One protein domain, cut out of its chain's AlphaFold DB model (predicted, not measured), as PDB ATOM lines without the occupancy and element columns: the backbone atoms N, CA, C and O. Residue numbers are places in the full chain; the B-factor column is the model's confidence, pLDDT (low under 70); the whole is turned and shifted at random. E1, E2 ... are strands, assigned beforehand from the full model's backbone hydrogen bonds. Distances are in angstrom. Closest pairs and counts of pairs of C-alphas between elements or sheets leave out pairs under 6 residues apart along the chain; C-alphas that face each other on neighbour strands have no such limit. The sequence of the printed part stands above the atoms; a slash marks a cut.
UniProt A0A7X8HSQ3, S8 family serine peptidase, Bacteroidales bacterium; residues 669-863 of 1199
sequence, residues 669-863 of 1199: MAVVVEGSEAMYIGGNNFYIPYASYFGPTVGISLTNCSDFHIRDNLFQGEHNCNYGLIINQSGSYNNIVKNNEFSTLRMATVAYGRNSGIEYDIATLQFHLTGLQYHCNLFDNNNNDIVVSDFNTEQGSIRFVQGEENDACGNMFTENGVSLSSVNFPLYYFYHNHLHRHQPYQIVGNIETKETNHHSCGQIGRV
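Overview. This is residues 669 to 863 of the 1199 residues of the protein "S8 family serine peptidase" of Bacteroidales bacterium (UniProt A0A7X8HSQ3). The chain winds in stacked, three-sided turns, a solenoid whose walls are the parallel sheets E1 E4 E7 E10 E15 E16 E17, E2 E5 E8 E13 and E3 E6 E9 E14. The antiparallel hairpin of E11 and E12 reaches out from these turns, and the last strands of the first wall, E16 and E17, are sharply bent. The printed part has 195 residues with 17 named strands, E1 to E17 in order along the chain, and no named helix; the class is all strand, with under half of the residues, 93, in named elements. The whole is compact, with a radius of gyration of the C-alphas of 15.6 A and spans of 52 by 39 by 31 A.

Arrangement. The largest sheet, twisted, runs E1 (residues 669 to 674), E4 (698 to 703), E7 (723 to 728), E10 (747 to 752), E15 (784 to 789), E16 (818 to 832) and E17 (843 to 852). Within hydrogen-bond range across its successive pairs are N 671 and O 699, 2.9 A; N 700 and O 724, 2.9 A; N 725 and O 748, 2.9 A; N 749 and O 785, 2.8 A; N 785 and O 818, 2.9 A; N 829 and O 848, 2.9 A. The second sheet runs E2 (680 to 682), E5 (709 to 711), E8 (736 to 738) and E13 (773 to 775), with N 681 and O 709 at 2.9 A, N 710 and O 736 at 2.9 A, and N 737 and O 773 at 2.9 A. The third runs E3 (685 to 688), E6 (714 to 717), E9 (741 to 743) and E14 (778 to 780), with N 686 and O 714 at 2.8 A, N 715 and O 741 at 2.7 A, and N 742 and O 778 at 2.8 A. E2 runs on into E3 across a break of 2 residues, at 84 degrees. The first and third sheets form a sandwich, two sheets face to face, their strands at 81 degrees; the closest C-alphas of E6 and E7 are those of Phe 715 and Gly 724, 5.7 A apart. In the hairpin of E11 (756 to 761) and E12 (766 to 771), N 757 and O 770 are 2.8 A apart.

Along the chain. E1 begins at C-alpha 669 (195.351, 237.461, 350.197) and is 13.3 A long. E11 measures 15.9 A and E12 16.3 A. E16, 18.8 A from first to last C-alpha, bends by 144 degrees at residue 824. E17, 18.4 A, bends by 112 degrees at residue 846 and ends at C-alpha 852 (198.741, 274.030, 358.671).

Size, cuts and confidence. The two farthest C-alphas, of Tyr 693 and Ala 763, are 53.9 A apart. The printed part has no cut. The long link, E15 to E16, has 28 residues. Mean pLDDT of the printed part is 81.4; 32 residues are under 70, among them 759 to 768.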
ATOM      1  N   MET A 669     195.048 236.605 349.049       92.00
ATOM      2  CA  MET A 669     195.351 237.461 350.197       92.00
ATOM      3  C   MET A 669     196.841 237.367 350.524       92.00
ATOM      4  O   MET A 669     197.329 236.292 350.856       92.00
ATOM      5  N   ALA A 670     197.599 238.459 350.442       95.12
ATOM      6  CA  ALA A 670     199.045 238.373 350.657       95.12
ATOM      7  C   ALA A 670     199.411 238.182 352.142       95.12
ATOM      8  O   ALA A 670     200.164 237.262 352.466       95.12
ATOM      9  N   VAL A 671     198.849 238.985 353.051       96.12
ATOM     10  CA  VAL A 671     199.051 238.845 354.504       96.12
ATOM     11  C   VAL A 671     197.721 238.967 355.241       96.12
ATOM     12  O   VAL A 671     197.016 239.966 355.114       96.12
ATOM     13  N   VAL A 672     197.397 237.967 356.057       94.19
ATOM     14  CA  VAL A 672     196.206 237.932 356.910       94.19
ATOM     15  C   VAL A 672     196.632 237.739 358.357       94.19
ATOM     16  O   VAL A 672     197.329 236.775 358.678       94.19
ATOM     17  N   VAL A 673     196.187 238.637 359.232       91.25
ATOM     18  CA  VAL A 673     196.457 238.567 360.668       91.25
ATOM     19  C   VAL A 673     195.173 238.703 361.471       91.25
ATOM     20  O   VAL A 673     194.367 239.605 361.234       91.25
ATOM     21  N   GLU A 674     195.029 237.835 362.464       89.88
ATOM     22  CA  GLU A 674     193.963 237.856 363.455       89.88
ATOM     23  C   GLU A 674     194.552 237.777 364.874       89.88
ATOM     24  O   GLU A 674     195.321 236.863 365.174       89.88
ATOM     25  N   GLY A 675     194.207 238.729 365.747       80.00
ATOM     26  CA  GLY A 675     194.507 238.636 367.185       80.00
ATOM     27  C   GLY A 675     195.982 238.792 367.582       80.00
ATOM     28  O   GLY A 675     196.426 238.114 368.504       80.00
ATOM     29  N   SER A 676     196.767 239.637 366.901       74.31
ATOM     30  CA  SER A 676     198.205 239.822 367.185       74.31
ATOM     31  C   SER A 676     198.570 241.267 367.550       74.31
ATOM     32  O   SER A 676     197.914 242.208 367.103       74.31
ATOM     33  N   GLU A 677     199.633 241.450 368.338       70.00
ATOM     34  CA  GLU A 677     200.120 242.760 368.799       70.00
ATOM     35  C   GLU A 677     201.585 243.005 368.388       70.00
ATOM     36  O   GLU A 677     202.349 242.053 368.199       70.00
ATOM     37  N   ALA A 678     201.986 244.279 368.291       57.34
ATOM     38  CA  ALA A 678     203.370 244.724 368.072       57.34
ATOM     39  C   ALA A 678     204.029 244.135 366.806       57.34
ATOM     40  O   ALA A 678     205.104 243.531 366.842       57.34
ATOM     41  N   MET A 679     203.369 244.303 365.657       69.62
ATOM     42  CA  MET A 679     203.843 243.808 364.358       69.62
ATOM     43  C   MET A 679     204.523 244.885 363.519       69.62
ATOM     44  O   MET A 679     204.073 246.032 363.481       69.62
ATOM     45  N   TYR A 680     205.528 244.481 362.740       75.56
ATOM     46  CA  TYR A 680     206.146 245.340 361.734       75.56
ATOM     47  C   TYR A 680     206.048 244.721 360.339       75.56
ATOM     48  O   TYR A 680     206.528 243.612 360.097       75.56
ATOM     49  N   ILE A 681     205.466 245.465 359.398       82.44
ATOM     50  CA  ILE A 681     205.375 245.085 357.986       82.44
ATOM     51  C   ILE A 681     205.944 246.229 357.147       82.44
ATOM     52  O   ILE A 681     205.294 247.269 357.000       82.44
ATOM     53  N   GLY A 682     207.143 246.060 356.579       85.69
ATOM     54  CA  GLY A 682     207.708 247.127 355.755       85.69
ATOM     55  C   GLY A 682     208.758 246.788 354.706       85.69
ATOM     56  O   GLY A 682     209.489 245.809 354.822       85.69
ATOM     57  N   GLY A 683     208.843 247.616 353.662       80.88
ATOM     58  CA  GLY A 683     209.727 247.390 352.509       80.88
ATOM     59  C   GLY A 683     209.213 246.346 351.507       80.88
ATOM     60  O   GLY A 683     209.978 245.879 350.655       80.88
ATOM     61  N   ASN A 684     207.948 245.926 351.611       90.44
ATOM     62  CA  ASN A 684     207.368 244.854 350.797       90.44
ATOM     63  C   ASN A 684     206.687 245.391 349.533       90.44
ATOM     64  O   ASN A 684     206.219 246.530 349.508       90.44
ATOM     65  N   ASN A 685     206.599 244.550 348.501       94.00
ATOM     66  CA  ASN A 685     205.797 244.829 347.311       94.00
ATOM     67  C   ASN A 685     204.596 243.880 347.272       94.00
ATOM     68  O   ASN A 685     204.766 242.666 347.331       94.00
ATOM     69  N   PHE A 686     203.396 244.433 347.145       95.94
ATOM     70  CA  PHE A 686     202.140 243.704 347.037       95.94
ATOM     71  C   PHE A 686     201.540 243.938 345.648       95.94
ATOM     72  O   PHE A 686     200.949 244.991 345.399       95.94
ATOM     73  N   TYR A 687     201.675 242.954 344.761       94.19
ATOM     74  CA  TYR A 687     201.024 242.920 343.452       94.19
ATOM     75  C   TYR A 687     199.718 242.133 343.580       94.19
ATOM     76  O   TYR A 687     199.709 240.906 343.694       94.19
ATOM     77  N   ILE A 688     198.606 242.862 343.658       91.38
ATOM     78  CA  ILE A 688     197.309 242.319 344.059       91.38
ATOM     79  C   ILE A 688     196.506 241.981 342.791       91.38
ATOM     80  O   ILE A 688     196.099 242.905 342.078       91.38
ATOM     81  N   PRO A 689     196.258 240.686 342.512       85.81
ATOM     82  CA  PRO A 689     195.648 240.236 341.261       85.81
ATOM     83  C   PRO A 689     194.170 240.595 341.200       85.81
ATOM     84  O   PRO A 689     193.546 240.781 342.242       85.81
ATOM     85  N   TYR A 690     193.579 240.649 340.004       81.12
ATOM     86  CA  TYR A 690     192.147 240.904 339.811       81.12
ATOM     87  C   TYR A 690     191.228 240.037 340.704       81.12
ATOM     88  O   TYR A 690     191.424 238.831 340.855       81.12
ATOM     89  N   ALA A 691     190.172 240.649 341.258       63.16
ATOM     90  CA  ALA A 691     189.208 239.967 342.120       63.16
ATOM     91  C   ALA A 691     188.516 238.803 341.385       63.16
ATOM     92  O   ALA A 691     187.721 239.006 340.463       63.16
ATOM     93  N   SER A 692     188.812 237.570 341.800       54.12
ATOM     94  CA  SER A 692     188.192 236.370 341.241       54.12
ATOM     95  C   SER A 692     186.750 236.193 341.747       54.12
ATOM     96  O   SER A 692     186.285 236.882 342.655       54.12
ATOM     97  N   TYR A 693     186.018 235.226 341.188       43.88
ATOM     98  CA  TYR A 693     184.651 234.884 341.614       43.88
ATOM     99  C   TYR A 693     184.534 234.466 343.100       43.88
ATOM    100  O   TYR A 693     183.418 234.357 343.609       43.88
ATOM    101  N   PHE A 694     185.658 234.207 343.782       41.44
ATOM    102  CA  PHE A 694     185.717 233.613 345.121       41.44
ATOM    103  C   PHE A 694     185.836 234.621 346.275       41.44
ATOM    104  O   PHE A 694     185.705 234.221 347.429       41.44
ATOM    105  N   GLY A 695     186.022 235.917 346.004       54.56
ATOM    106  CA  GLY A 695     186.087 236.942 347.049       54.56
ATOM    107  C   GLY A 695     186.992 238.122 346.691       54.56
ATOM    108  O   GLY A 695     187.610 238.129 345.626       54.56
ATOM    109  N   PRO A 696     187.059 239.153 347.553       67.06
ATOM    110  CA  PRO A 696     187.973 240.269 347.353       67.06
ATOM    111  C   PRO A 696     189.426 239.810 347.517       67.06
ATOM    112  O   PRO A 696     189.758 239.112 348.471       67.06
ATOM    113  N   THR A 697     190.293 240.252 346.613       85.38
ATOM    114  CA  THR A 697     191.745 240.077 346.727       85.38
ATOM    115  C   THR A 697     192.350 241.217 347.542       85.38
ATOM    116  O   THR A 697     191.984 242.383 347.321       85.38
ATOM    117  N   VAL A 698     193.263 240.903 348.460       90.81
ATOM    118  CA  VAL A 698     193.741 241.838 349.489       90.81
ATOM    119  C   VAL A 698     195.263 241.796 349.627       90.81
ATOM    120  O   VAL A 698     195.854 240.721 349.671       90.81
ATOM    121  N   GLY A 699     195.902 242.962 349.760       94.56
ATOM    122  CA  GLY A 699     197.306 243.052 350.170       94.56
ATOM    123  C   GLY A 699     197.483 242.621 351.628       94.56
ATOM    124  O   GLY A 699     197.972 241.531 351.911       94.56
ATOM    125  N   ILE A 700     197.038 243.454 352.567       96.31
ATOM    126  CA  ILE A 700     197.093 243.152 354.005       96.31
ATOM    127  C   ILE A 700     195.690 243.224 354.610       96.31
ATOM    128  O   ILE A 700     194.969 244.196 354.394       96.31
ATOM    129  N   SER A 701     195.323 242.227 355.414       93.69
ATOM    130  CA  SER A 701     194.103 242.215 356.223       93.69
ATOM    131  C   SER A 701     194.437 241.984 357.694       93.69
ATOM    132  O   SER A 701     194.942 240.920 358.050       93.69
ATOM    133  N   LEU A 702     194.127 242.957 358.549       92.44
ATOM    134  CA  LEU A 702     194.330 242.903 359.996       92.44
ATOM    135  C   LEU A 702     192.980 242.908 360.712       92.44
ATOM    136  O   LEU A 702     192.181 243.819 360.509       92.44
ATOM    137  N   THR A 703     192.730 241.922 361.570       90.69
ATOM    138  CA  THR A 703     191.537 241.862 362.428       90.69
ATOM    139  C   THR A 703     191.937 241.709 363.888       90.69
ATOM    140  O   THR A 703     192.712 240.820 364.228       90.69
ATOM    141  N   ASN A 704     191.403 242.563 364.762       87.62
ATOM    142  CA  ASN A 704     191.685 242.525 366.197       87.62
ATOM    143  C   ASN A 704     193.196 242.600 366.505       87.62
ATOM    144  O   ASN A 704     193.710 241.831 367.312       87.62
ATOM    145  N   CYS A 705     193.915 243.471 365.789       81.19
ATOM    146  CA  CYS A 705     195.370 243.623 365.892       81.19
ATOM    147  C   CYS A 705     195.753 245.018 366.389       81.19
ATOM    148  O   CYS A 705     195.226 246.002 365.871       81.19
ATOM    149  N   SER A 706     196.697 245.121 367.321       78.81
ATOM    150  CA  SER A 706     197.116 246.386 367.944       78.81
ATOM    151  C   SER A 706     198.632 246.619 367.838       78.81
ATOM    152  O   SER A 706     199.401 245.713 367.520       78.81
ATOM    153  N   ASP A 707     199.066 247.857 368.078       74.69
ATOM    154  CA  ASP A 707     200.476 248.280 368.108       74.69
ATOM    155  C   ASP A 707     201.277 247.951 366.829       74.69
ATOM    156  O   ASP A 707     202.456 247.613 366.870       74.69
ATOM    157  N   PHE A 708     200.639 248.002 365.655       76.75
ATOM    158  CA  PHE A 708     201.314 247.664 364.398       76.75
ATOM    159  C   PHE A 708     201.919 248.872 363.672       76.75
ATOM    160  O   PHE A 708     201.404 249.996 363.706       76.75
ATOM    161  N   HIS A 709     202.974 248.592 362.904       79.06
ATOM    162  CA  HIS A 709     203.619 249.518 361.981       79.06
ATOM    163  C   HIS A 709     203.626 248.946 360.559       79.06
ATOM    164  O   HIS A 709     204.288 247.947 360.283       79.06
ATOM    165  N   ILE A 710     202.923 249.615 359.644       84.81
ATOM    166  CA  ILE A 710     202.931 249.311 358.209       84.81
ATOM    167  C   ILE A 710     203.661 250.445 357.502       84.81
ATOM    168  O   ILE A 710     203.133 251.563 357.420       84.81
ATOM    169  N   ARG A 711     204.886 250.188 357.029       84.12
ATOM    170  CA  ARG A 711     205.745 251.239 356.471       84.12
ATOM    171  C   ARG A 711     206.492 250.877 355.203       84.12
ATOM    172  O   ARG A 711     206.915 249.745 355.047       84.12
ATOM    173  N   ASP A 712     206.707 251.854 354.330       82.94
ATOM    174  CA  ASP A 712     207.604 251.718 353.175       82.94
ATOM    175  C   ASP A 712     207.214 250.566 352.226       82.94
ATOM    176  O   ASP A 712     208.072 249.922 351.625       82.94
ATOM    177  N   ASN A 713     205.918 250.254 352.108       88.88
ATOM    178  CA  ASN A 713     205.422 249.206 351.211       88.88
ATOM    179  C   ASN A 713     204.850 249.791 349.912       88.88
ATOM    180  O   ASN A 713     204.314 250.902 349.900       88.88
ATOM    181  N   LEU A 714     204.896 249.000 348.840       93.50
ATOM    182  CA  LEU A 714     204.145 249.224 347.605       93.50
ATOM    183  C   LEU A 714     202.907 248.326 347.581       93.50
ATOM    184  O   LEU A 714     203.032 247.111 347.689       93.50
ATOM    185  N   PHE A 715     201.737 248.906 347.342       96.06
ATOM    186  CA  PHE A 715     200.493 248.211 347.035       96.06
ATOM    187  C   PHE A 715     200.043 248.594 345.629       96.06
ATOM    188  O   PHE A 715     199.699 249.750 345.370       96.06
ATOM    189  N   GLN A 716     200.016 247.620 344.728       93.31
ATOM    190  CA  GLN A 716     199.631 247.821 343.340       93.31
ATOM    191  C   GLN A 716     198.507 246.856 342.964       93.31
ATOM    192  O   GLN A 716     198.672 245.642 343.038       93.31
ATOM    193  N   GLY A 717     197.355 247.409 342.585       86.12
ATOM    194  CA  GLY A 717     196.193 246.642 342.140       86.12
ATOM    195  C   GLY A 717     196.103 246.484 340.625       86.12
ATOM    196  O   GLY A 717     196.722 247.222 339.855       86.12
ATOM    197  N   GLU A 718     195.259 245.546 340.201       77.00
ATOM    198  CA  GLU A 718     194.929 245.295 338.801       77.00
ATOM    199  C   GLU A 718     193.499 245.799 338.512       77.00
ATOM    200  O   GLU A 718     192.501 245.205 338.921       77.00
ATOM    201  N   HIS A 719     193.384 246.927 337.800       69.12
ATOM    202  CA  HIS A 719     192.108 247.499 337.328       69.12
ATOM    203  C   HIS A 719     191.124 248.025 338.397       69.12
ATOM    204  O   HIS A 719     189.914 248.037 338.163       69.12
ATOM    205  N   ASN A 720     191.594 248.527 339.545       66.31
ATOM    206  CA  ASN A 720     190.749 249.145 340.582       66.31
ATOM    207  C   ASN A 720     189.633 248.224 341.133       66.31
ATOM    208  O   ASN A 720     188.550 248.701 341.492       66.31
ATOM    209  N   CYS A 721     189.875 246.910 341.227       66.38
ATOM    210  CA  CYS A 721     188.911 245.937 341.768       66.38
ATOM    211  C   CYS A 721     189.311 245.343 343.134       66.38
ATOM    212  O   CYS A 721     188.546 244.567 343.708       66.38
ATOM    213  N   ASN A 722     190.452 245.761 343.684       81.56
ATOM    214  CA  ASN A 722     191.140 245.099 344.799       81.56
ATOM    215  C   ASN A 722     191.325 246.019 346.016       81.56
ATOM    216  O   ASN A 722     191.119 247.234 345.925       81.56
ATOM    217  N   TYR A 723     191.740 245.438 347.143       88.38
ATOM    218  CA  TYR A 723     191.935 246.135 348.415       88.38
ATOM    219  C   TYR A 723     193.416 246.146 348.795       88.38
ATOM    220  O   TYR A 723     194.027 245.085 348.880       88.38
ATOM    221  N   GLY A 724     193.993 247.320 349.050       91.88
ATOM    222  CA  GLY A 724     195.377 247.412 349.526       91.88
ATOM    223  C   GLY A 724     195.496 246.924 350.967       91.88
ATOM    224  O   GLY A 724     196.127 245.905 351.243       91.88
ATOM    225  N   LEU A 725     194.831 247.641 351.871       95.25
ATOM    226  CA  LEU A 725     194.871 247.413 353.309       95.25
ATOM    227  C   LEU A 725     193.460 247.375 353.902       95.25
ATOM    228  O   LEU A 725     192.673 248.303 353.721       95.25
ATOM    229  N   ILE A 726     193.157 246.322 354.652       91.75
ATOM    230  CA  ILE A 726     191.941 246.186 355.451       91.75
ATOM    231  C   ILE A 726     192.343 246.135 356.922       91.75
ATOM    232  O   ILE A 726     193.152 245.301 357.319       91.75
ATOM    233  N   ILE A 727     191.770 247.023 357.728       92.12
ATOM    234  CA  ILE A 727     191.969 247.070 359.174       92.12
ATOM    235  C   ILE A 727     190.605 247.004 359.850       92.12
ATOM    236  O   ILE A 727     189.724 247.830 359.613       92.12
ATOM    237  N   ASN A 728     190.446 246.007 360.704       89.69
ATOM    238  CA  ASN A 728     189.237 245.759 361.458       89.69
ATOM    239  C   ASN A 728     189.565 245.683 362.946       89.69
ATOM    240  O   ASN A 728     190.335 244.817 363.367       89.69
ATOM    241  N   GLN A 729     188.937 246.540 363.747       88.06
ATOM    242  CA  GLN A 729     189.009 246.476 365.207       88.06
ATOM    243  C   GLN A 729     190.450 246.539 365.766       88.06
ATOM    244  O   GLN A 729     190.857 245.686 366.547       88.06
ATOM    245  N   SER A 730     191.248 247.541 365.396       84.88
ATOM    246  CA  SER A 730     192.634 247.674 365.881       84.88
ATOM    247  C   SER A 730     192.773 248.238 367.304       84.88
ATOM    248  O   SER A 730     193.881 248.415 367.824       84.88
ATOM    249  N   GLY A 731     191.643 248.558 367.940       84.56
ATOM    250  CA  GLY A 731     191.580 249.059 369.307       84.56
ATOM    251  C   GLY A 731     192.034 250.514 369.445       84.56
ATOM    252  O   GLY A 731     191.951 251.315 368.514       84.56
ATOM    253  N   SER A 732     192.470 250.872 370.653       80.88
ATOM    254  CA  SER A 732     192.881 252.233 371.020       80.88
ATOM    255  C   SER A 732     194.374 252.507 370.854       80.88
ATOM    256  O   SER A 732     194.790 253.641 371.044       80.88
ATOM    257  N   TYR A 733     195.191 251.504 370.531       75.19
ATOM    258  CA  TYR A 733     196.632 251.700 370.366       75.19
ATOM    259  C   TYR A 733     196.944 252.588 369.157       75.19
ATOM    260  O   TYR A 733     196.193 252.626 368.175       75.19
ATOM    261  N   ASN A 734     198.074 253.293 369.224       76.75
ATOM    262  CA  ASN A 734     198.576 254.091 368.113       76.75
ATOM    263  C   ASN A 734     199.145 253.185 367.024       76.75
ATOM    264  O   ASN A 734     200.331 252.881 366.990       76.75
ATOM    265  N   ASN A 735     198.268 252.778 366.116       79.62
ATOM    266  CA  ASN A 735     198.614 251.963 364.965       79.62
ATOM    267  C   ASN A 735     199.044 252.877 363.811       79.62
ATOM    268  O   ASN A 735     198.340 253.842 363.499       79.62
ATOM    269  N   ILE A 736     200.185 252.603 363.174       83.50
ATOM    270  CA  ILE A 736     200.800 253.534 362.216       83.50
ATOM    271  C   ILE A 736     200.860 252.931 360.814       83.50
ATOM    272  O   ILE A 736     201.537 251.930 360.589       83.50
ATOM    273  N   VAL A 737     200.252 253.625 359.852       89.44
ATOM    274  CA  VAL A 737     200.414 253.400 358.411       89.44
ATOM    275  C   VAL A 737     201.178 254.590 357.836       89.44
ATOM    276  O   VAL A 737     200.633 255.694 357.746       89.44
ATOM    277  N   LYS A 738     202.458 254.404 357.495       86.31
ATOM    278  CA  LYS A 738     203.333 255.520 357.105       86.31
ATOM    279  C   LYS A 738     204.232 255.231 355.904       86.31
ATOM    280  O   LYS A 738     204.777 254.147 355.834       86.31
ATOM    281  N   ASN A 739     204.457 256.204 355.019       86.75
ATOM    282  CA  ASN A 739     205.370 256.074 353.867       86.75
ATOM    283  C   ASN A 739     205.021 254.916 352.909       86.75
ATOM    284  O   ASN A 739     205.908 254.268 352.370       86.75
ATOM    285  N   ASN A 740     203.749 254.583 352.703       89.56
ATOM    286  CA  ASN A 740     203.376 253.540 351.740       89.56
ATOM    287  C   ASN A 740     202.925 254.158 350.412       89.56
ATOM    288  O   ASN A 740     202.412 255.278 350.386       89.56
ATOM    289  N   GLU A 741     203.086 253.408 349.327       95.25
ATOM    290  CA  GLU A 741     202.538 253.712 348.004       95.25
ATOM    291  C   GLU A 741     201.337 252.819 347.713       95.25
ATOM    292  O   GLU A 741     201.442 251.599 347.783       95.25
ATOM    293  N   PHE A 742     200.209 253.420 347.350       95.75
ATOM    294  CA  PHE A 742     198.991 252.716 346.967       95.75
ATOM    295  C   PHE A 742     198.550 253.163 345.583       95.75
ATOM    296  O   PHE A 742     198.226 254.340 345.395       95.75
ATOM    297  N   SER A 743     198.497 252.231 344.633       92.50
ATOM    298  CA  SER A 743     198.147 252.556 343.254       92.50
ATOM    299  C   SER A 743     197.188 251.574 342.592       92.50
ATOM    300  O   SER A 743     197.317 250.357 342.720       92.50
ATOM    301  N   THR A 744     196.251 252.118 341.810       88.56
ATOM    302  CA  THR A 744     195.309 251.353 340.968       88.56
ATOM    303  C   THR A 744     194.428 250.369 341.767       88.56
ATOM    304  O   THR A 744     194.154 249.240 341.350       88.56
ATOM    305  N   LEU A 745     193.964 250.790 342.950       88.69
ATOM    306  CA  LEU A 745     193.131 249.981 343.848       88.69
ATOM    307  C   LEU A 745     191.668 250.436 343.863       88.69
ATOM    308  O   LEU A 745     191.337 251.603 343.648       88.69
ATOM    309  N   ARG A 746     190.754 249.507 344.179       85.69
ATOM    310  CA  ARG A 746     189.352 249.858 344.471       85.69
ATOM    311  C   ARG A 746     189.270 250.664 345.760       85.69
ATOM    312  O   ARG A 746     188.521 251.637 345.852       85.69
ATOM    313  N   MET A 747     189.993 250.189 346.765       88.12
ATOM    314  CA  MET A 747     190.142 250.823 348.064       88.12
ATOM    315  C   MET A 747     191.598 250.646 348.480       88.12
ATOM    316  O   MET A 747     192.048 249.514 348.668       88.12
ATOM    317  N   ALA A 748     192.344 251.745 348.579       92.19
ATOM    318  CA  ALA A 748     193.721 251.683 349.044       92.19
ATOM    319  C   ALA A 748     193.763 251.247 350.510       92.19
ATOM    320  O   ALA A 748     194.455 250.282 350.835       92.19
ATOM    321  N   THR A 749     192.952 251.872 351.366       94.56
ATOM    322  CA  THR A 749     192.770 251.460 352.758       94.56
ATOM    323  C   THR A 749     191.298 251.474 353.167       94.56
ATOM    324  O   THR A 749     190.507 252.328 352.755       94.56
ATOM    325  N   VAL A 750     190.921 250.502 353.997       91.00
ATOM    326  CA  VAL A 750     189.598 250.402 354.612       91.00
ATOM    327  C   VAL A 750     189.761 250.130 356.097       91.00
ATOM    328  O   VAL A 750     190.369 249.132 356.477       91.00
ATOM    329  N   ALA A 751     189.174 250.986 356.924       90.69
ATOM    330  CA  ALA A 751     189.052 250.796 358.359       90.69
ATOM    331  C   ALA A 751     187.577 250.589 358.733       90.69
ATOM    332  O   ALA A 751     186.724 251.407 358.379       90.69
ATOM    333  N   TYR A 752     187.267 249.511 359.449       87.00
ATOM    334  CA  TYR A 752     185.943 249.295 360.043       87.00
ATOM    335  C   TYR A 752     186.058 248.744 361.469       87.00
ATOM    336  O   TYR A 752     187.139 248.350 361.911       87.00
ATOM    337  N   GLY A 753     184.966 248.815 362.233       85.56
ATOM    338  CA  GLY A 753     185.006 248.590 363.681       85.56
ATOM    339  C   GLY A 753     185.786 249.680 364.433       85.56
ATOM    340  O   GLY A 753     186.101 250.746 363.894       85.56
ATOM    341  N   ARG A 754     186.108 249.427 365.703       87.19
ATOM    342  CA  ARG A 754     186.785 250.392 366.582       87.19
ATOM    343  C   ARG A 754     188.301 250.390 366.355       87.19
ATOM    344  O   ARG A 754     189.000 249.526 366.882       87.19
ATOM    345  N   ASN A 755     188.810 251.415 365.667       89.19
ATOM    346  CA  ASN A 755     190.253 251.666 365.475       89.19
ATOM    347  C   ASN A 755     190.684 253.007 366.101       89.19
ATOM    348  O   ASN A 755     191.593 253.689 365.619       89.19
ATOM    349  N   SER A 756     189.974 253.428 367.150       86.81
ATOM    350  CA  SER A 756     190.196 254.683 367.860       86.81
ATOM    351  C   SER A 756     190.077 254.522 369.374       86.81
ATOM    352  O   SER A 756     189.350 253.666 369.901       86.81
ATOM    353  N   GLY A 757     190.784 255.394 370.084       82.12
ATOM    354  CA  GLY A 757     190.852 255.451 371.531       82.12
ATOM    355  C   GLY A 757     190.831 256.876 372.060       82.12
ATOM    356  O   GLY A 757     191.107 257.844 371.352       82.12
ATOM    357  N   ILE A 758     190.469 256.979 373.332       73.31
ATOM    358  CA  ILE A 758     190.651 258.179 374.134       73.31
ATOM    359  C   ILE A 758     191.368 257.704 375.388       73.31
ATOM    360  O   ILE A 758     190.839 256.868 376.123       73.31
ATOM    361  N   GLU A 759     192.574 258.200 375.598       61.00
ATOM    362  CA  GLU A 759     193.396 257.911 376.760       61.00
ATOM    363  C   GLU A 759     193.399 259.138 377.668       61.00
ATOM    364  O   GLU A 759     193.587 260.259 377.210       61.00
ATOM    365  N   TYR A 760     193.106 258.957 378.953       46.25
ATOM    366  CA  TYR A 760     193.113 260.062 379.906       46.25
ATOM    367  C   TYR A 760     194.500 260.174 380.523       46.25
ATOM    368  O   TYR A 760     194.921 259.299 381.282       46.25
ATOM    369  N   ASP A 761     195.198 261.252 380.200       45.12
ATOM    370  CA  ASP A 761     196.492 261.553 380.777       45.12
ATOM    371  C   ASP A 761     196.300 262.198 382.143       45.12
ATOM    372  O   ASP A 761     195.909 263.354 382.305       45.12
ATOM    373  N   ILE A 762     196.580 261.386 383.152       38.50
ATOM    374  CA  ILE A 762     196.450 261.730 384.562       38.50
ATOM    375  C   ILE A 762     197.466 262.804 384.984       38.50
ATOM    376  O   ILE A 762     197.243 263.472 385.993       38.50
ATOM    377  N   ALA A 763     198.560 262.976 384.230       33.75
ATOM    378  CA  ALA A 763     199.602 263.963 384.494       33.75
ATOM    379  C   ALA A 763     199.268 265.340 383.899       33.75
ATOM    380  O   ALA A 763     199.591 266.357 384.508       33.75
ATOM    381  N   THR A 764     198.584 265.391 382.752       39.69
ATOM    382  CA  THR A 764     198.164 266.654 382.114       39.69
ATOM    383  C   THR A 764     196.697 267.010 382.365       39.69
ATOM    384  O   THR A 764     196.274 268.119 382.037       39.69
ATOM    385  N   LEU A 765     195.915 266.105 382.971       40.09
ATOM    386  CA  LEU A 765     194.452 266.193 383.116       40.09
ATOM    387  C   LEU A 765     193.732 266.389 381.768       40.09
ATOM    388  O   LEU A 765     192.634 266.948 381.712       40.09
ATOM    389  N   GLN A 766     194.353 265.944 380.675       42.78
ATOM    390  CA  GLN A 766     193.838 266.060 379.316       42.78
ATOM    391  C   GLN A 766     193.555 264.680 378.722       42.78
ATOM    392  O   GLN A 766     194.125 263.666 379.117       42.78
ATOM    393  N   PHE A 767     192.631 264.637 377.768       55.09
ATOM    394  CA  PHE A 767     192.350 263.431 377.002       55.09
ATOM    395  C   PHE A 767     193.232 263.414 375.750       55.09
ATOM    396  O   PHE A 767     193.077 264.273 374.882       55.09
ATOM    397  N   HIS A 768     194.114 262.421 375.633       63.06
ATOM    398  CA  HIS A 768     194.861 262.131 374.412       63.06
ATOM    399  C   HIS A 768     194.032 261.259 373.484       63.06
ATOM    400  O   HIS A 768     193.472 260.231 373.867       63.06
ATOM    401  N   LEU A 769     193.950 261.674 372.228       76.19
ATOM    402  CA  LEU A 769     193.238 260.939 371.194       76.19
ATOM    403  C   LEU A 769     194.206 259.947 370.559       76.19
ATOM    404  O   LEU A 769     195.208 260.353 369.972       76.19
ATOM    405  N   THR A 770     193.901 258.660 370.662       80.56
ATOM    406  CA  THR A 770     194.748 257.555 370.199       80.56
ATOM    407  C   THR A 770     194.029 256.735 369.125       80.56
ATOM    408  O   THR A 770     192.830 256.915 368.880       80.56
ATOM    409  N   GLY A 771     194.749 255.869 368.415       82.06
ATOM    410  CA  GLY A 771     194.162 254.991 367.397       82.06
ATOM    411  C   GLY A 771     194.954 254.930 366.097       82.06
ATOM    412  O   GLY A 771     196.123 255.298 366.048       82.06
ATOM    413  N   LEU A 772     194.296 254.475 365.031       90.62
ATOM    414  CA  LEU A 772     194.881 254.312 363.699       90.62
ATOM    415  C   LEU A 772     195.221 255.650 363.030       90.62
ATOM    416  O   LEU A 772     194.371 256.541 362.945       90.62
ATOM    417  N   GLN A 773     196.448 255.762 362.518       90.00
ATOM    418  CA  GLN A 773     197.006 256.975 361.921       90.00
ATOM    419  C   GLN A 773     197.608 256.721 360.540       90.00
ATOM    420  O   GLN A 773     198.342 255.747 360.350       90.00
ATOM    421  N   TYR A 774     197.370 257.651 359.616       93.75
ATOM    422  CA  TYR A 774     197.927 257.646 358.265       93.75
ATOM    423  C   TYR A 774     198.848 258.849 358.065       93.75
ATOM    424  O   TYR A 774     198.385 259.990 358.088       93.75
ATOM    425  N   HIS A 775     200.137 258.606 357.825       88.00
ATOM    426  CA  HIS A 775     201.144 259.662 357.671       88.00
ATOM    427  C   HIS A 775     202.001 259.465 356.420       88.00
ATOM    428  O   HIS A 775     202.462 258.363 356.153       88.00
ATOM    429  N   CYS A 776     202.291 260.526 355.677       89.50
ATOM    430  CA  CYS A 776     203.268 260.519 354.584       89.50
ATOM    431  C   CYS A 776     203.038 259.437 353.500       89.50
ATOM    432  O   CYS A 776     203.986 259.003 352.851       89.50
ATOM    433  N   ASN A 777     201.808 258.950 353.302       93.19
ATOM    434  CA  ASN A 777     201.502 257.946 352.276       93.19
ATOM    435  C   ASN A 777     201.223 258.609 350.920       93.19
ATOM    436  O   ASN A 777     200.674 259.711 350.868       93.19
ATOM    437  N   LEU A 778     201.555 257.919 349.830       93.94
ATOM    438  CA  LEU A 778     201.227 258.319 348.464       93.94
ATOM    439  C   LEU A 778     200.093 257.441 347.929       93.94
ATOM    440  O   LEU A 778     200.241 256.227 347.802       93.94
ATOM    441  N   PHE A 779     198.978 258.070 347.581       95.06
ATOM    442  CA  PHE A 779     197.833 257.434 346.950       95.06
ATOM    443  C   PHE A 779     197.674 257.940 345.518       95.06
ATOM    444  O   PHE A 779     197.525 259.145 345.300       95.06
ATOM    445  N   ASP A 780     197.687 257.036 344.540       91.62
ATOM    446  CA  ASP A 780     197.656 257.390 343.123       91.62
ATOM    447  C   ASP A 780     196.675 256.524 342.321       91.62
ATOM    448  O   ASP A 780     196.754 255.299 342.313       91.62
ATOM    449  N   ASN A 781     195.738 257.158 341.612       90.25
ATOM    450  CA  ASN A 781     194.793 256.481 340.713       90.25
ATOM    451  C   ASN A 781     193.915 255.390 341.379       90.25
ATOM    452  O   ASN A 781     193.516 254.420 340.734       90.25
ATOM    453  N   ASN A 782     193.591 255.534 342.667       89.62
ATOM    454  CA  ASN A 782     192.665 254.629 343.358       89.62
ATOM    455  C   ASN A 782     191.220 255.132 343.251       89.62
ATOM    456  O   ASN A 782     190.980 256.334 343.238       89.62
ATOM    457  N   ASN A 783     190.229 254.235 343.266       88.62
ATOM    458  CA  ASN A 783     188.822 254.658 343.349       88.62
ATOM    459  C   ASN A 783     188.498 255.291 344.711       88.62
ATOM    460  O   ASN A 783     187.686 256.212 344.781       88.62
ATOM    461  N   ASN A 784     189.092 254.763 345.786       89.88
ATOM    462  CA  ASN A 784     189.021 255.332 347.126       89.88
ATOM    463  C   ASN A 784     190.390 255.203 347.798       89.88
ATOM    464  O   ASN A 784     190.969 254.115 347.762       89.88
ATOM    465  N   ASP A 785     190.870 256.265 348.441       94.88
ATOM    466  CA  ASP A 785     192.141 256.222 349.166       94.88
ATOM    467  C   ASP A 785     191.924 255.720 350.596       94.88
ATOM    468  O   ASP A 785     192.248 254.575 350.895       94.88
ATOM    469  N   ILE A 786     191.317 256.535 351.465       94.69
ATOM    470  CA  ILE A 786     191.052 256.166 352.863       94.69
ATOM    471  C   ILE A 786     189.546 256.082 353.103       94.69
ATOM    472  O   ILE A 786     188.828 257.085 353.031       94.69
ATOM    473  N   VAL A 787     189.064 254.882 353.430       91.12
ATOM    474  CA  VAL A 787     187.650 254.624 353.721       91.12
ATOM    475  C   VAL A 787     187.470 254.188 355.171       91.12
ATOM    476  O   VAL A 787     187.946 253.134 355.574       91.12
ATOM    477  N   VAL A 788     186.704 254.959 355.938       89.94
ATOM    478  CA  VAL A 788     186.183 254.571 357.254       89.94
ATOM    479  C   VAL A 788     184.723 254.141 357.075       89.94
ATOM    480  O   VAL A 788     183.899 254.932 356.606       89.94
ATOM    481  N   SER A 789     184.419 252.869 357.357       75.94
ATOM    482  CA  SER A 789     183.157 252.213 356.970       75.94
ATOM    483  C   SER A 789     182.464 251.456 358.110       75.94
ATOM    484  O   SER A 789     183.116 250.913 358.999       75.94
ATOM    485  N   ASP A 790     181.138 251.323 357.992       59.94
ATOM    486  CA  ASP A 790     180.218 250.687 358.951       59.94
ATOM    487  C   ASP A 790     179.576 249.415 358.362       59.94
ATOM    488  O   ASP A 790     178.355 249.246 358.382       59.94
ATOM    489  N   PHE A 791     180.366 248.512 357.772       54.94
ATOM    490  CA  PHE A 791     179.820 247.348 357.051       54.94
ATOM    491  C   PHE A 791     178.876 246.457 357.889       54.94
ATOM    492  O   PHE A 791     178.047 245.770 357.299       54.94
ATOM    493  N   ASN A 792     178.949 246.488 359.228       46.22
ATOM    494  CA  ASN A 792     178.096 245.713 360.138       46.22
ATOM    495  C   ASN A 792     177.814 246.462 361.456       46.22
ATOM    496  O   ASN A 792     178.479 246.190 362.443       46.22
ATOM    497  N   THR A 793     176.820 247.361 361.509       44.19
ATOM    498  CA  THR A 793     176.177 247.945 362.728       44.19
ATOM    499  C   THR A 793     177.042 248.611 363.824       44.19
ATOM    500  O   THR A 793     176.492 249.331 364.655       44.19
ATOM    501  N   GLU A 794     178.357 248.419 363.834       51.47
ATOM    502  CA  GLU A 794     179.354 249.060 364.682       51.47
ATOM    503  C   GLU A 794     179.987 250.198 363.878       51.47
ATOM    504  O   GLU A 794     180.389 250.004 362.729       51.47
ATOM    505  N   GLN A 795     180.029 251.398 364.459       65.06
ATOM    506  CA  GLN A 795     180.584 252.578 363.798       65.06
ATOM    507  C   GLN A 795     182.088 252.383 363.575       65.06
ATOM    508  O   GLN A 795     182.841 252.248 364.543       65.06
ATOM    509  N   GLY A 796     182.523 252.361 362.315       73.06
ATOM    510  CA  GLY A 796     183.930 252.362 361.947       73.06
ATOM    511  C   GLY A 796     184.596 253.642 362.436       73.06
ATOM    512  O   GLY A 796     184.077 254.735 362.218       73.06
ATOM    513  N   SER A 797     185.745 253.527 363.094       85.75
ATOM    514  CA  SER A 797     186.504 254.680 363.579       85.75
ATOM    515  C   SER A 797     187.984 254.564 363.250       85.75
ATOM    516  O   SER A 797     188.484 253.467 363.030       85.75
ATOM    517  N   ILE A 798     188.679 255.701 363.237       89.19
ATOM    518  CA  ILE A 798     190.147 255.838 363.226       89.19
ATOM    519  C   ILE A 798     190.532 256.939 364.225       89.19
ATOM    520  O   ILE A 798     189.633 257.553 364.809       89.19
ATOM    521  N   ARG A 799     191.827 257.220 364.458       87.81
ATOM    522  CA  ARG A 799     192.217 258.325 365.359       87.81
ATOM    523  C   ARG A 799     191.482 259.604 364.940       87.81
ATOM    524  O   ARG A 799     191.541 259.999 363.776       87.81
ATOM    525  N   PHE A 800     190.776 260.208 365.898       84.44
ATOM    526  CA  PHE A 800     189.842 261.318 365.665       84.44
ATOM    527  C   PHE A 800     190.514 262.546 365.045       84.44
ATOM    528  O   PHE A 800     189.884 263.277 364.284       84.44
ATOM    529  N   VAL A 801     191.796 262.746 365.354       85.69
ATOM    530  CA  VAL A 801     192.647 263.737 364.703       85.69
ATOM    531  C   VAL A 801     193.724 263.010 363.907       85.69
ATOM    532  O   VAL A 801     194.486 262.215 364.456       85.69
ATOM    533  N   GLN A 802     193.769 263.279 362.608       89.44
ATOM    534  CA  GLN A 802     194.860 262.892 361.724       89.44
ATOM    535  C   GLN A 802     195.781 264.108 361.566       89.44
ATOM    536  O   GLN A 802     195.387 265.111 360.966       89.44
ATOM    537  N   GLY A 803     196.987 264.004 362.128       83.00
ATOM    538  CA  GLY A 803     197.959 265.096 362.229       83.00
ATOM    539  C   GLY A 803     197.793 265.860 363.541       83.00
ATOM    540  O   GLY A 803     197.114 265.392 364.448       83.00
ATOM    541  N   GLU A 804     198.410 267.028 363.637       80.88
ATOM    542  CA  GLU A 804     198.362 267.929 364.789       80.88
ATOM    543  C   GLU A 804     198.250 269.385 364.301       80.88
ATOM    544  O   GLU A 804     198.505 269.684 363.132       80.88
ATOM    545  N   GLU A 805     197.909 270.322 365.194       74.12
ATOM    546  CA  GLU A 805     197.706 271.744 364.847       74.12
ATOM    547  C   GLU A 805     198.911 272.374 364.126       74.12
ATOM    548  O   GLU A 805     198.751 273.132 363.166       74.12
ATOM    549  N   ASN A 806     200.122 271.976 364.520       79.81
ATOM    550  CA  ASN A 806     201.378 272.464 363.952       79.81
ATOM    551  C   ASN A 806     202.109 271.424 363.082       79.81
ATOM    552  O   ASN A 806     203.246 271.675 362.690       79.81
ATOM    553  N   ASP A 807     201.498 270.268 362.797       81.56
ATOM    554  CA  ASP A 807     202.148 269.193 362.039       81.56
ATOM    555  C   ASP A 807     201.130 268.357 361.239       81.56
ATOM    556  O   ASP A 807     200.430 267.497 361.776       81.56
ATOM    557  N   ALA A 808     201.008 268.622 359.936       86.69
ATOM    558  CA  ALA A 808     200.097 267.882 359.063       86.69
ATOM    559  C   ALA A 808     200.541 266.428 358.834       86.69
ATOM    560  O   ALA A 808     201.724 266.107 358.816       86.69
ATOM    561  N   CYS A 809     199.579 265.561 358.498       85.69
ATOM    562  CA  CYS A 809     199.848 264.157 358.155       85.69
ATOM    563  C   CYS A 809     200.797 263.957 356.970       85.69
ATOM    564  O   CYS A 809     201.443 262.918 356.863       85.69
ATOM    565  N   GLY A 810     200.791 264.889 356.013       88.44
ATOM    566  CA  GLY A 810     201.604 264.830 354.796       88.44
ATOM    567  C   GLY A 810     201.294 263.674 353.832       88.44
ATOM    568  O   GLY A 810     202.162 263.312 353.047       88.44
ATOM    569  N   ASN A 811     200.090 263.084 353.857       92.44
ATOM    570  CA  ASN A 811     199.668 262.165 352.788       92.44
ATOM    571  C   ASN A 811     199.405 262.929 351.475       92.44
ATOM    572  O   ASN A 811     198.932 264.065 351.514       92.44
ATOM    573  N   MET A 812     199.630 262.281 350.331       93.19
ATOM    574  CA  MET A 812     199.255 262.761 348.996       93.19
ATOM    575  C   MET A 812     198.121 261.909 348.422       93.19
ATOM    576  O   MET A 812     198.296 260.708 348.240       93.19
ATOM    577  N   PHE A 813     196.979 262.522 348.114       94.56
ATOM    578  CA  PHE A 813     195.759 261.831 347.679       94.56
ATOM    579  C   PHE A 813     195.629 261.699 346.157       94.56
ATOM    580  O   PHE A 813     196.228 262.465 345.396       94.56
ATOM    581  N   THR A 814     194.799 260.757 345.708       90.94
ATOM    582  CA  THR A 814     194.364 260.633 344.315       90.94
ATOM    583  C   THR A 814     193.526 261.844 343.899       90.94
ATOM    584  O   THR A 814     192.726 262.371 344.678       90.94
ATOM    585  N   GLU A 815     193.681 262.270 342.647       87.44
ATOM    586  CA  GLU A 815     192.847 263.315 342.031       87.44
ATOM    587  C   GLU A 815     191.533 262.751 341.475       87.44
ATOM    588  O   GLU A 815     190.531 263.457 341.369       87.44
ATOM    589  N   ASN A 816     191.539 261.461 341.130       80.25
ATOM    590  CA  ASN A 816     190.411 260.750 340.548       80.25
ATOM    591  C   ASN A 816     189.936 259.702 341.554       80.25
ATOM    592  O   ASN A 816     190.639 258.721 341.760       80.25
ATOM    593  N   GLY A 817     188.770 259.910 342.171       84.69
ATOM    594  CA  GLY A 817     188.210 259.014 343.191       84.69
ATOM    595  C   GLY A 817     187.903 259.727 344.509       84.69
ATOM    596  O   GLY A 817     188.097 260.936 344.625       84.69
ATOM    597  N   VAL A 818     187.412 258.974 345.497       88.00
ATOM    598  CA  VAL A 818     187.126 259.472 346.852       88.00
ATOM    599  C   VAL A 818     188.402 259.440 347.691       88.00
ATOM    600  O   VAL A 818     188.864 258.380 348.105       88.00
ATOM    601  N   SER A 819     188.970 260.608 347.971       90.75
ATOM    602  CA  SER A 819     190.219 260.738 348.732       90.75
ATOM    603  C   SER A 819     190.049 260.377 350.214       90.75
ATOM    604  O   SER A 819     190.927 259.770 350.819       90.75
ATOM    605  N   LEU A 820     188.925 260.748 350.833       92.25
ATOM    606  CA  LEU A 820     188.685 260.450 352.248       92.25
ATOM    607  C   LEU A 820     187.187 260.313 352.534       92.25
ATOM    608  O   LEU A 820     186.397 261.209 352.239       92.25
ATOM    609  N   SER A 821     186.796 259.189 353.129       90.75
ATOM    610  CA  SER A 821     185.406 258.876 353.468       90.75
ATOM    611  C   SER A 821     185.266 258.510 354.943       90.75
ATOM    612  O   SER A 821     185.972 257.625 355.415       90.75
ATOM    613  N   SER A 822     184.315 259.130 355.647       87.81
ATOM    614  CA  SER A 822     183.926 258.785 357.020       87.81
ATOM    615  C   SER A 822     182.471 259.182 357.280       87.81
ATOM    616  O   SER A 822     182.177 260.315 357.651       87.81
ATOM    617  N   VAL A 823     181.521 258.275 357.041       75.62
ATOM    618  CA  VAL A 823     180.083 258.624 357.027       75.62
ATOM    619  C   VAL A 823     179.515 258.838 358.433       75.62
ATOM    620  O   VAL A 823     178.805 259.813 358.662       75.62
ATOM    621  N   ASN A 824     179.848 257.959 359.380       73.19
ATOM    622  CA  ASN A 824     179.214 257.925 360.703       73.19
ATOM    623  C   ASN A 824     180.155 258.293 361.859       73.19
ATOM    624  O   ASN A 824     179.713 258.332 363.006       73.19
ATOM    625  N   PHE A 825     181.417 258.618 361.567       80.25
ATOM    626  CA  PHE A 825     182.418 258.973 362.569       80.25
ATOM    627  C   PHE A 825     183.029 260.357 362.281       80.25
ATOM    628  O   PHE A 825     183.522 260.579 361.172       80.25
ATOM    629  N   PRO A 826     182.985 261.304 363.236       82.62
ATOM    630  CA  PRO A 826     183.619 262.611 363.086       82.62
ATOM    631  C   PRO A 826     185.146 262.495 363.008       82.62
ATOM    632  O   PRO A 826     185.763 261.830 363.839       82.62
ATOM    633  N   LEU A 827     185.751 263.167 362.028       86.81
ATOM    634  CA  LEU A 827     187.189 263.110 361.756       86.81
ATOM    635  C   LEU A 827     187.755 264.504 361.455       86.81
ATOM    636  O   LEU A 827     187.247 265.197 360.576       86.81
ATOM    637  N   TYR A 828     188.842 264.881 362.131       90.44
ATOM    638  CA  TYR A 828     189.632 266.075 361.818       90.44
ATOM    639  C   TYR A 828     190.904 265.689 361.065       90.44
ATOM    640  O   TYR A 828     191.649 264.821 361.519       90.44
ATOM    641  N   TYR A 829     191.171 266.347 359.938       92.56
ATOM    642  CA  TYR A 829     192.340 266.071 359.100       92.56
ATOM    643  C   TYR A 829     193.186 267.330 358.878       92.56
ATOM    644  O   TYR A 829     192.733 268.281 358.234       92.56
ATOM    645  N   PHE A 830     194.419 267.331 359.387       92.06
ATOM    646  CA  PHE A 830     195.382 268.414 359.190       92.06
ATOM    647  C   PHE A 830     196.205 268.196 357.915       92.06
ATOM    648  O   PHE A 830     196.833 267.149 357.730       92.06
ATOM    649  N   TYR A 831     196.217 269.197 357.032       89.56
ATOM    650  CA  TYR A 831     196.917 269.156 355.746       89.56
ATOM    651  C   TYR A 831     197.767 270.406 355.500       89.56
ATOM    652  O   TYR A 831     197.499 271.481 356.031       89.56
ATOM    653  N   HIS A 832     198.780 270.256 354.644       86.25
ATOM    654  CA  HIS A 832     199.671 271.343 354.249       86.25
ATOM    655  C   HIS A 832     199.211 271.980 352.929       86.25
ATOM    656  O   HIS A 832     199.272 271.343 351.880       86.25
ATOM    657  N   ASN A 833     198.769 273.239 352.956       72.06
ATOM    658  CA  ASN A 833     198.058 273.872 351.831       72.06
ATOM    659  C   ASN A 833     198.952 274.275 350.642       72.06
ATOM    660  O   ASN A 833     198.480 274.431 349.520       72.06
ATOM    661  N   HIS A 834     200.264 274.416 350.841       67.69
ATOM    662  CA  HIS A 834     201.174 274.838 349.766       67.69
ATOM    663  C   HIS A 834     201.763 273.684 348.940       67.69
ATOM    664  O   HIS A 834     202.631 273.921 348.101       67.69
ATOM    665  N   LEU A 835     201.307 272.445 349.159       71.44
ATOM    666  CA  LEU A 835     201.803 271.264 348.454       71.44
ATOM    667  C   LEU A 835     200.667 270.532 347.734       71.44
ATOM    668  O   LEU A 835     199.589 270.294 348.277       71.44
ATOM    669  N   HIS A 836     200.919 270.204 346.469       80.75
ATOM    670  CA  HIS A 836     199.939 269.609 345.567       80.75
ATOM    671  C   HIS A 836     199.457 268.244 346.086       80.75
ATOM    672  O   HIS A 836     200.278 267.400 346.434       80.75
ATOM    673  N   ARG A 837     198.133 268.017 346.095       87.12
ATOM    674  CA  ARG A 837     197.458 266.775 346.538       87.12
ATOM    675  C   ARG A 837     197.512 266.456 348.042       87.12
ATOM    676  O   ARG A 837     197.082 265.375 348.431       87.12
ATOM    677  N   HIS A 838     197.984 267.367 348.898       86.12
ATOM    678  CA  HIS A 838     197.991 267.147 350.356       86.12
ATOM    679  C   HIS A 838     196.604 267.309 350.996       86.12
ATOM    680  O   HIS A 838     196.295 266.674 352.009       86.12
ATOM    681  N   GLN A 839     195.761 268.161 350.411       88.50
ATOM    682  CA  GLN A 839     194.352 268.255 350.772       88.50
ATOM    683  C   GLN A 839     193.578 267.102 350.109       88.50
ATOM    684  O   GLN A 839     193.741 266.898 348.903       88.50
ATOM    685  N   PRO A 840     192.714 266.371 350.839       89.06
ATOM    686  CA  PRO A 840     191.815 265.406 350.212       89.06
ATOM    687  C   PRO A 840     190.894 266.110 349.196       89.06
ATOM    688  O   PRO A 840     190.238 267.092 349.546       89.06
ATOM    689  N   TYR A 841     190.825 265.621 347.952       86.81
ATOM    690  CA  TYR A 841     190.036 266.253 346.883       86.81
ATOM    691  C   TYR A 841     188.541 265.974 347.014       86.81
ATOM    692  O   TYR A 841     187.728 266.897 347.045       86.81
ATOM    693  N   GLN A 842     188.166 264.693 347.066       90.06
ATOM    694  CA  GLN A 842     186.776 264.276 347.232       90.06
ATOM    695  C   GLN A 842     186.577 263.699 348.628       90.06
ATOM    696  O   GLN A 842     187.126 262.649 348.968       90.06
ATOM    697  N   ILE A 843     185.777 264.404 349.427       90.38
ATOM    698  CA  ILE A 843     185.468 264.068 350.815       90.38
ATOM    699  C   ILE A 843     184.011 263.614 350.916       90.38
ATOM    700  O   ILE A 843     183.116 264.271 350.377       90.38
ATOM    701  N   VAL A 844     183.759 262.511 351.625       86.56
ATOM    702  CA  VAL A 844     182.407 261.976 351.858       86.56
ATOM    703  C   VAL A 844     182.179 261.738 353.355       86.56
ATOM    704  O   VAL A 844     182.870 260.930 353.967       86.56
ATOM    705  N   GLY A 845     181.173 262.394 353.943       85.88
ATOM    706  CA  GLY A 845     180.773 262.192 355.344       85.88
ATOM    707  C   GLY A 845     181.232 263.291 356.313       85.88
ATOM    708  O   GLY A 845     181.422 264.438 355.912       85.88
ATOM    709  N   ASN A 846     181.358 262.953 357.597       84.56
ATOM    710  CA  ASN A 846     181.605 263.872 358.715       84.56
ATOM    711  C   ASN A 846     183.103 264.163 358.899       84.56
ATOM    712  O   ASN A 846     183.716 263.736 359.879       84.56
ATOM    713  N   ILE A 847     183.700 264.875 357.944       90.50
ATOM    714  CA  ILE A 847     185.134 265.180 357.935       90.50
ATOM    715  C   ILE A 847     185.349 266.694 357.899       90.50
ATOM    716  O   ILE A 847     184.824 267.381 357.023       90.50
ATOM    717  N   GLU A 848     186.175 267.198 358.814       91.94
ATOM    718  CA  GLU A 848     186.632 268.588 358.845       91.94
ATOM    719  C   GLU A 848     188.131 268.662 358.534       91.94
ATOM    720  O   GLU A 848     188.959 268.062 359.220       91.94
ATOM    721  N   THR A 849     188.509 269.419 357.503       91.19
ATOM    722  CA  THR A 849     189.920 269.617 357.137       91.19
ATOM    723  C   THR A 849     190.453 270.937 357.678       91.19
ATOM    724  O   THR A 849     189.800 271.970 357.509       91.19
ATOM    725  N   LYS A 850     191.660 270.929 358.249       89.81
ATOM    726  CA  LYS A 850     192.351 272.122 358.753       89.81
ATOM    727  C   LYS A 850     193.706 272.303 358.080       89.81
ATOM    728  O   LYS A 850     194.470 271.355 357.937       89.81
ATOM    729  N   GLU A 851     193.978 273.529 357.664       88.44
ATOM    730  CA  GLU A 851     195.258 273.918 357.080       88.44
ATOM    731  C   GLU A 851     196.312 274.137 358.172       88.44
ATOM    732  O   GLU A 851     196.019 274.711 359.221       88.44
ATOM    733  N   THR A 852     197.543 273.714 357.891       83.81
ATOM    734  CA  THR A 852     198.741 274.030 358.671       83.81
ATOM    735  C   THR A 852     199.943 274.260 357.746       83.81
ATOM    736  O   THR A 852     199.969 273.794 356.605       83.81
ATOM    737  N   ASN A 853     200.939 275.010 358.221       80.25
ATOM    738  CA  ASN A 853     202.086 275.463 357.421       80.25
ATOM    739  C   ASN A 853     203.302 274.528 357.507       80.25
ATOM    740  O   ASN A 853     204.369 274.862 356.995       80.25
ATOM    741  N   HIS A 854     203.170 273.390 358.190       77.56
ATOM    742  CA  HIS A 854     204.266 272.455 358.409       77.56
ATOM    743  C   HIS A 854     203.789 270.998 358.347       77.56
ATOM    744  O   HIS A 854     202.638 270.698 358.658       77.56
ATOM    745  N   HIS A 855     204.672 270.103 357.904       74.81
ATOM    746  CA  HIS A 855     204.521 268.662 358.066       74.81
ATOM    747  C   HIS A 855     205.904 268.013 358.261       74.81
ATOM    748  O   HIS A 855     206.856 268.363 357.561       74.81
ATOM    749  N   SER A 856     206.011 267.030 359.153       73.94
ATOM    750  CA  SER A 856     207.259 266.338 359.523       73.94
ATOM    751  C   SER A 856     207.637 265.180 358.585       73.94
ATOM    752  O   SER A 856     208.372 264.262 358.965       73.94
ATOM    753  N   CYS A 857     207.122 265.159 357.350       69.69
ATOM    754  CA  CYS A 857     207.484 264.101 356.402       69.69
ATOM    755  C   CYS A 857     208.850 264.400 355.784       69.69
ATOM    756  O   CYS A 857     208.962 265.291 354.948       69.69
ATOM    757  N   GLY A 858     209.867 263.609 356.138       63.28
ATOM    758  CA  GLY A 858     211.143 263.598 355.409       63.28
ATOM    759  C   GLY A 858     211.006 263.081 353.968       63.28
ATOM    760  O   GLY A 858     211.788 263.462 353.104       63.28
ATOM    761  N   GLN A 859     209.990 262.250 353.701       69.56
ATOM    762  CA  GLN A 859     209.608 261.728 352.386       69.56
ATOM    763  C   GLN A 859     208.112 261.364 352.380       69.56
ATOM    764  O   GLN A 859     207.562 261.051 353.434       69.56
ATOM    765  N   ILE A 860     207.464 261.416 351.209       78.81
ATOM    766  CA  ILE A 860     206.086 260.953 350.982       78.81
ATOM    767  C   ILE A 860     206.114 259.752 350.034       78.81
ATOM    768  O   ILE A 860     206.858 259.762 349.054       78.81
ATOM    769  N   GLY A 861     205.289 258.744 350.312       76.88
ATOM    770  CA  GLY A 861     205.333 257.464 349.612       76.88
ATOM    771  C   GLY A 861     206.497 256.604 350.090       76.88
ATOM    772  O   GLY A 861     207.178 256.942 351.062       76.88
ATOM    773  N   ARG A 862     206.707 255.467 349.425       72.88
ATOM    774  CA  ARG A 862     207.776 254.548 349.812       72.88
ATOM    775  C   ARG A 862     209.124 255.175 349.500       72.88
ATOM    776  O   ARG A 862     209.307 255.816 348.466       72.88
ATOM    777  N   VAL A 863     210.090 254.935 350.374       60.56
ATOM    778  CA  VAL A 863     211.493 255.051 349.991       60.56
ATOM    779  C   VAL A 863     211.765 253.885 349.057       60.56
ATOM    780  O   VAL A 863     211.712 252.745 349.503       60.56
TER     781      VAL A 863